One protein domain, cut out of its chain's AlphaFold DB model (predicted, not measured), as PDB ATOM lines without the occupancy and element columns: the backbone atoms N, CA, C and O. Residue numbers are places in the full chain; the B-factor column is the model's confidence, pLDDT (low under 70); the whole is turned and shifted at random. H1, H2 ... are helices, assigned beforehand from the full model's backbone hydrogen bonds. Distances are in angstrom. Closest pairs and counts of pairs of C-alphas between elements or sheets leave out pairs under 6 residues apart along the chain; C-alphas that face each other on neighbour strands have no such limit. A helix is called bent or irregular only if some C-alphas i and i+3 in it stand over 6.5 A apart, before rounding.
ATOM      1  N   SER A   6     -18.296 -24.615   7.600       83.06
ATOM      2  CA  SER A   6     -18.824 -23.244   7.604       83.06
ATOM      3  C   SER A   6     -20.293 -23.139   7.175       83.06
ATOM      4  O   SER A   6     -21.027 -22.301   7.699       83.06
ATOM      5  N   GLU A   7     -20.740 -24.008   6.265       85.00
ATOM      6  CA  GLU A   7     -22.101 -23.992   5.712       85.00
ATOM      7  C   GLU A   7     -23.110 -24.749   6.595       85.00
ATOM      8  O   GLU A   7     -24.317 -24.536   6.495       85.00
ATOM      9  N   LEU A   8     -22.617 -25.509   7.576       83.56
ATOM     10  CA  LEU A   8     -23.388 -25.950   8.743       83.56
ATOM     11  C   LEU A   8     -23.311 -24.949   9.914       83.56
ATOM     12  O   LEU A   8     -24.103 -25.023  10.849       83.56
ATOM     13  N   GLY A   9     -22.386 -23.984   9.874       79.06
ATOM     14  CA  GLY A   9     -22.092 -23.083  10.996       79.06
ATOM     15  C   GLY A   9     -21.173 -23.694  12.063       79.06
ATOM     16  O   GLY A   9     -21.122 -23.190  13.183       79.06
ATOM     17  N   LEU A  10     -20.455 -24.767  11.723       83.62
ATOM     18  CA  LEU A  10     -19.490 -25.447  12.585       83.62
ATOM     19  C   LEU A  10     -18.084 -24.851  12.416       83.62
ATOM     20  O   LEU A  10     -17.640 -24.551  11.308       83.62
ATOM     21  N   SER A  11     -17.353 -24.721  13.526       74.62
ATOM     22  CA  SER A  11     -16.033 -24.068  13.585       74.62
ATOM     23  C   SER A  11     -14.889 -24.839  12.906       74.62
ATOM     24  O   SER A  11     -13.765 -24.341  12.857       74.62
ATOM     25  N   GLY A  12     -15.139 -26.059  12.433       77.94
ATOM     26  CA  GLY A  12     -14.151 -26.979  11.871       77.94
ATOM     27  C   GLY A  12     -14.672 -28.423  11.881       77.94
ATOM     28  O   GLY A  12     -15.871 -28.618  12.093       77.94
ATOM     29  N   PRO A  13     -13.792 -29.424  11.676       81.12
ATOM     30  CA  PRO A  13     -14.155 -30.836  11.730       81.12
ATOM     31  C   PRO A  13     -14.851 -31.210  13.038       81.12
ATOM     32  O   PRO A  13     -14.339 -30.927  14.121       81.12
ATOM     33  N   ALA A  14     -16.011 -31.847  12.913       76.56
ATOM     34  CA  ALA A  14     -16.886 -32.214  14.018       76.56
ATOM     35  C   ALA A  14     -17.360 -33.670  13.878       76.56
ATOM     36  O   ALA A  14     -17.274 -34.257  12.798       76.56
ATOM     37  N   ASP A  15     -17.859 -34.244  14.971       73.19
ATOM     38  CA  ASP A  15     -18.469 -35.573  14.967       73.19
ATOM     39  C   ASP A  15     -19.845 -35.598  14.272       73.19
ATOM     40  O   ASP A  15     -20.443 -34.566  13.948       73.19
ATOM     41  N   LEU A  16     -20.351 -36.811  14.031       71.94
ATOM     42  CA  LEU A  16     -21.605 -37.047  13.313       71.94
ATOM     43  C   LEU A  16     -22.820 -36.399  14.008       71.94
ATOM     44  O   LEU A  16     -23.731 -35.921  13.332       71.94
ATOM     45  N   ALA A  17     -22.827 -36.348  15.344       64.12
ATOM     46  CA  ALA A  17     -23.930 -35.793  16.125       64.12
ATOM     47  C   ALA A  17     -23.954 -34.259  16.045       64.12
ATOM     48  O   ALA A  17     -25.013 -33.665  15.832       64.12
ATOM     49  N   ALA A  18     -22.788 -33.612  16.128       72.00
ATOM     50  CA  ALA A  18     -22.643 -32.178  15.903       72.00
ATOM     51  C   ALA A  18     -23.019 -31.776  14.463       72.00
ATOM     52  O   ALA A  18     -23.684 -30.757  14.269       72.00
ATOM     53  N   VAL A  19     -22.665 -32.593  13.461       78.19
ATOM     54  CA  VAL A  19     -23.079 -32.407  12.056       78.19
ATOM     55  C   VAL A  19     -24.602 -32.495  11.899       78.19
ATOM     56  O   VAL A  19     -25.203 -31.569  11.349       78.19
ATOM     57  N   ARG A  20     -25.241 -33.549  12.432       72.25
ATOM     58  CA  ARG A  20     -26.709 -33.713  12.414       72.25
ATOM     59  C   ARG A  20     -27.427 -32.557  13.123       72.25
ATOM     60  O   ARG A  20     -28.357 -31.984  12.560       72.25
ATOM     61  N   HIS A  21     -26.974 -32.156  14.313       71.88
ATOM     62  CA  HIS A  21     -27.588 -31.055  15.066       71.88
ATOM     63  C   HIS A  21     -27.436 -29.700  14.351       71.88
ATOM     64  O   HIS A  21     -28.376 -28.903  14.334       71.88
ATOM     65  N   ALA A  22     -26.276 -29.416  13.752       78.31
ATOM     66  CA  ALA A  22     -26.051 -28.168  13.023       78.31
ATOM     67  C   ALA A  22     -26.909 -28.078  11.748       78.31
ATOM     68  O   ALA A  22     -27.516 -27.037  11.480       78.31
ATOM     69  N   TYR A  23     -27.034 -29.188  11.011       79.12
ATOM     70  CA  TYR A  23     -27.942 -29.298   9.869       79.12
ATOM     71  C   TYR A  23     -29.402 -29.088  10.290       79.12
ATOM     72  O   TYR A  23     -30.081 -28.230   9.729       79.12
ATOM     73  N   ALA A  24     -29.867 -29.782  11.335       73.38
ATOM     74  CA  ALA A  24     -31.242 -29.680  11.826       73.38
ATOM     75  C   ALA A  24     -31.623 -28.272  12.330       73.38
ATOM     76  O   ALA A  24     -32.787 -27.885  12.224       73.38
ATOM     77  N   GLU A  25     -30.677 -27.484  12.853       74.44
ATOM     78  CA  GLU A  25     -30.927 -26.077  13.203       74.44
ATOM     79  C   GLU A  25     -31.019 -25.167  11.967       74.44
ATOM     80  O   GLU A  25     -31.929 -24.341  11.900       74.44
ATOM     81  N   ARG A  26     -30.148 -25.328  10.956       73.81
ATOM     82  CA  ARG A  26     -30.222 -24.527   9.713       73.81
ATOM     83  C   ARG A  26     -31.402 -24.911   8.813       73.81
ATOM     84  O   ARG A  26     -31.978 -24.050   8.151       73.81
ATOM     85  N   LEU A  27     -31.820 -26.174   8.827       74.88
ATOM     86  CA  LEU A  27     -32.973 -26.670   8.072       74.88
ATOM     87  C   LEU A  27     -34.289 -25.986   8.500       74.88
ATOM     88  O   LEU A  27     -35.170 -25.756   7.677       74.88
ATOM     89  N   LYS A  28     -34.397 -25.572   9.772       71.44
ATOM     90  CA  LYS A  28     -35.545 -24.812  10.310       71.44
ATOM     91  C   LYS A  28     -35.661 -23.389   9.754       71.44
ATOM     92  O   LYS A  28     -36.709 -22.775   9.929       71.44
ATOM     93  N   THR A  29     -34.606 -22.861   9.130       65.00
ATOM     94  CA  THR A  29     -34.551 -21.494   8.583       65.00
ATOM     95  C   THR A  29     -34.304 -21.443   7.073       65.00
ATOM     96  O   THR A  29     -34.398 -20.367   6.489       65.00
ATOM     97  N   THR A  30     -34.025 -22.583   6.436       59.84
ATOM     98  CA  THR A  30     -33.727 -22.695   4.998       59.84
ATOM     99  C   THR A  30     -34.880 -23.414   4.295       59.84
ATOM    100  O   THR A  30     -34.833 -24.620   4.059       59.84
ATOM    101  N   HIS A  31     -35.968 -22.689   4.028       59.66
ATOM    102  CA  HIS A  31     -37.183 -23.268   3.448       59.66
ATOM    103  C   HIS A  31     -37.045 -23.482   1.925       59.66
ATOM    104  O   HIS A  31     -36.777 -22.510   1.214       59.66
ATOM    105  N   PRO A  32     -37.295 -24.698   1.389       46.69
ATOM    106  CA  PRO A  32     -37.143 -24.993  -0.044       46.69
ATOM    107  C   PRO A  32     -38.015 -24.151  -0.987       46.69
ATOM    108  O   PRO A  32     -37.690 -24.026  -2.162       46.69
ATOM    109  N   GLU A  33     -39.124 -23.588  -0.497       42.12
ATOM    110  CA  GLU A  33     -40.002 -22.698  -1.275       42.12
ATOM    111  C   GLU A  33     -39.510 -21.236  -1.314       42.12
ATOM    112  O   GLU A  33     -39.978 -20.459  -2.146       42.12
ATOM    113  N   GLU A  34     -38.572 -20.854  -0.435       49.88
ATOM    114  CA  GLU A  34     -38.060 -19.480  -0.307       49.88
ATOM    115  C   GLU A  34     -36.596 -19.334  -0.769       49.88
ATOM    116  O   GLU A  34     -36.265 -18.321  -1.386       49.88
ATOM    117  N   ASP A  35     -35.737 -20.339  -0.539       63.44
ATOM    118  CA  ASP A  35     -34.368 -20.414  -1.086       63.44
ATOM    119  C   ASP A  35     -33.995 -21.860  -1.506       63.44
ATOM    120  O   ASP A  35     -33.393 -22.607  -0.725       63.44
ATOM    121  N   PRO A  36     -34.334 -22.275  -2.746       60.31
ATOM    122  CA  PRO A  36     -33.994 -23.602  -3.264       60.31
ATOM    123  C   PRO A  36     -32.482 -23.850  -3.360       60.31
ATOM    124  O   PRO A  36     -32.017 -24.961  -3.108       60.31
ATOM    125  N   GLU A  37     -31.699 -22.823  -3.704       63.31
ATOM    126  CA  GLU A  37     -30.248 -22.964  -3.838       63.31
ATOM    127  C   GLU A  37     -29.559 -23.031  -2.470       63.31
ATOM    128  O   GLU A  37     -28.586 -23.762  -2.301       63.31
ATOM    129  N   GLY A  38     -30.056 -22.287  -1.479       63.03
ATOM    130  CA  GLY A  38     -29.599 -22.367  -0.092       63.03
ATOM    131  C   GLY A  38     -29.871 -23.736   0.507       63.03
ATOM    132  O   GLY A  38     -28.990 -24.298   1.158       63.03
ATOM    133  N   PHE A  39     -31.037 -24.319   0.215       72.00
ATOM    134  CA  PHE A  39     -31.342 -25.698   0.586       72.00
ATOM    135  C   PHE A  39     -30.360 -26.690  -0.059       72.00
ATOM    136  O   PHE A  39     -29.813 -27.546   0.639       72.00
ATOM    137  N   GLN A  40     -30.069 -26.543  -1.358       69.56
ATOM    138  CA  GLN A  40     -29.087 -27.386  -2.046       69.56
ATOM    139  C   GLN A  40     -27.681 -27.253  -1.429       69.56
ATOM    140  O   GLN A  40     -27.103 -28.264  -1.033       69.56
ATOM    141  N   ARG A  41     -27.161 -26.026  -1.259       79.81
ATOM    142  CA  ARG A  41     -25.844 -25.764  -0.639       79.81
ATOM    143  C   ARG A  41     -25.738 -26.346   0.774       79.81
ATOM    144  O   ARG A  41     -24.713 -26.932   1.125       79.81
ATOM    145  N   LEU A  42     -26.798 -26.216   1.576       79.12
ATOM    146  CA  LEU A  42     -26.864 -26.745   2.938       79.12
ATOM    147  C   LEU A  42     -26.845 -28.284   2.962       79.12
ATOM    148  O   LEU A  42     -26.147 -28.872   3.789       79.12
ATOM    149  N   ASN A  43     -27.576 -28.939   2.054       74.75
ATOM    150  CA  ASN A  43     -27.612 -30.400   1.948       74.75
ATOM    151  C   ASN A  43     -26.291 -30.976   1.398       74.75
ATOM    152  O   ASN A  43     -25.755 -31.931   1.958       74.75
ATOM    153  N   GLU A  44     -25.702 -30.363   0.366       77.75
ATOM    154  CA  GLU A  44     -24.377 -30.739  -0.154       77.75
ATOM    155  C   GLU A  44     -23.300 -30.649   0.939       77.75
ATOM    156  O   GLU A  44     -22.503 -31.577   1.120       77.75
ATOM    157  N   ALA A  45     -23.318 -29.572   1.732       79.62
ATOM    158  CA  ALA A  45     -22.431 -29.418   2.877       79.62
ATOM    159  C   ALA A  45     -22.699 -30.452   3.985       79.62
ATOM    160  O   ALA A  45     -21.747 -30.985   4.554       79.62
ATOM    161  N   TYR A  46     -23.962 -30.779   4.277       77.94
ATOM    162  CA  TYR A  46     -24.314 -31.832   5.235       77.94
ATOM    163  C   TYR A  46     -23.739 -33.193   4.825       77.94
ATOM    164  O   TYR A  46     -23.045 -33.822   5.627       77.94
ATOM    165  N   GLN A  47     -23.940 -33.619   3.575       79.75
ATOM    166  CA  GLN A  47     -23.431 -34.907   3.093       79.75
ATOM    167  C   GLN A  47     -21.893 -34.954   3.098       79.75
ATOM    168  O   GLN A  47     -21.299 -35.932   3.555       79.75
ATOM    169  N   GLN A  48     -21.221 -33.878   2.678       72.88
ATOM    170  CA  GLN A  48     -19.755 -33.801   2.719       72.88
ATOM    171  C   GLN A  48     -19.208 -33.779   4.156       72.88
ATOM    172  O   GLN A  48     -18.221 -34.452   4.453       72.88
ATOM    173  N   ALA A  49     -19.865 -33.080   5.086       81.31
ATOM    174  CA  ALA A  49     -19.491 -33.103   6.500       81.31
ATOM    175  C   ALA A  49     -19.705 -34.492   7.127       81.31
ATOM    176  O   ALA A  49     -18.835 -34.967   7.854       81.31
ATOM    177  N   ARG A  50     -20.806 -35.182   6.790       82.19
ATOM    178  CA  ARG A  50     -21.114 -36.571   7.192       82.19
ATOM    179  C   ARG A  50     -20.026 -37.542   6.707       82.19
ATOM    180  O   ARG A  50     -19.514 -38.332   7.501       82.19
ATOM    181  N   GLN A  51     -19.585 -37.427   5.449       71.50
ATOM    182  CA  GLN A  51     -18.473 -38.224   4.906       71.50
ATOM    183  C   GLN A  51     -17.121 -37.916   5.574       71.50
ATOM    184  O   GLN A  51     -16.361 -38.837   5.885       71.50
ATOM    185  N   LEU A  52     -16.800 -36.640   5.811       75.50
ATOM    186  CA  LEU A  52     -15.548 -36.252   6.467       75.50
ATOM    187  C   LEU A  52     -15.524 -36.637   7.956       75.50
ATOM    188  O   LEU A  52     -14.473 -37.041   8.449       75.50
ATOM    189  N   ALA A  53     -16.663 -36.593   8.652       73.38
ATOM    190  CA  ALA A  53     -16.806 -37.088  10.021       73.38
ATOM    191  C   ALA A  53     -16.580 -38.611  10.096       73.38
ATOM    192  O   ALA A  53     -15.767 -39.060  10.909       73.38
ATOM    193  N   ARG A  54     -17.199 -39.398   9.195       61.88
ATOM    194  CA  ARG A  54     -16.943 -40.851   9.064       61.88
ATOM    195  C   ARG A  54     -15.446 -41.140   8.829       61.88
ATOM    196  O   ARG A  54     -14.857 -41.964   9.528       61.88
ATOM    197  N   LYS A  55     -14.785 -40.403   7.921       61.81
ATOM    198  CA  LYS A  55     -13.332 -40.535   7.658       61.81
ATOM    199  C   LYS A  55     -12.459 -40.122   8.856       61.81
ATOM    200  O   LYS A  55     -11.443 -40.763   9.110       61.81
ATOM    201  N   GLY A  56     -12.858 -39.101   9.618       55.50
ATOM    202  CA  GLY A  56     -12.164 -38.660  10.833       55.50
ATOM    203  C   GLY A  56     -12.199 -39.696  11.962       55.50
ATOM    204  O   GLY A  56     -11.167 -39.964  12.578       55.50
ATOM    205  N   GLY A  57     -13.351 -40.338  12.189       44.75
ATOM    206  CA  GLY A  57     -13.488 -41.415  13.178       44.75
ATOM    207  C   GLY A  57     -12.570 -42.608  12.890       44.75
ATOM    208  O   GLY A  57     -11.871 -43.085  13.783       44.75
TER     209      GLY A  57
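This is residues 6 to 57 of the 583 residues of an uncharacterized protein of Flavonifractor sp. An306 (UniProt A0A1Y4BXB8). Look for a helical hairpin: H1 and the longer H2 lie side by side, nearly parallel in line but running opposite ways, and the link of residues 28 to 35 turns the backbone round at one end. Before H1, residues 6 to 15 loop along one side of this pair. The printed part has 52 residues with two named helices, H1 then H2, and no named strand, and the class is all helix. It is compact, with a radius of gyration of the C-alphas of 10.9 A, and its outline is a rod of 36 by 15 by 14 A.

Start at C-alpha 6, at (-18.824, -23.244, 7.604), and read on to C-alpha 16 at (-21.605, -37.047, 13.313), where H1 begins. H1 takes residues 16 to 27, 16.3 A from first to last C-alpha. Find C-alpha 36 next, where H2 begins; H2 takes residues 36 to 57, runs 31.8 A, and ends at C-alpha 57, at (-13.488, -41.415, 13.178).

Compare Leu 16 with Ala 53: their C-alphas, 5.8 A apart, are the closest of H1 and H2. The two helices touch, with 12 pairs of C-alphas within 8 A and their centres 9.9 A apart. They run opposite ways at a shallow tilt of 8 degrees and form a helical hairpin. In H1 and H2 each O i to N i+4 pair is within hydrogen-bond range, and neither helix is bent.

The two C-alphas farthest apart are those of Glu 34 and Gly 57, at 35.6 A. The printed part has no cut, and the link from H1 to H2, 8 residues, is short. In the B-factor column the mean pLDDT of the printed part is 71.1; look for values under 70 at residue 17, residues 29 to 38, residue 40 and residues 54 to 57.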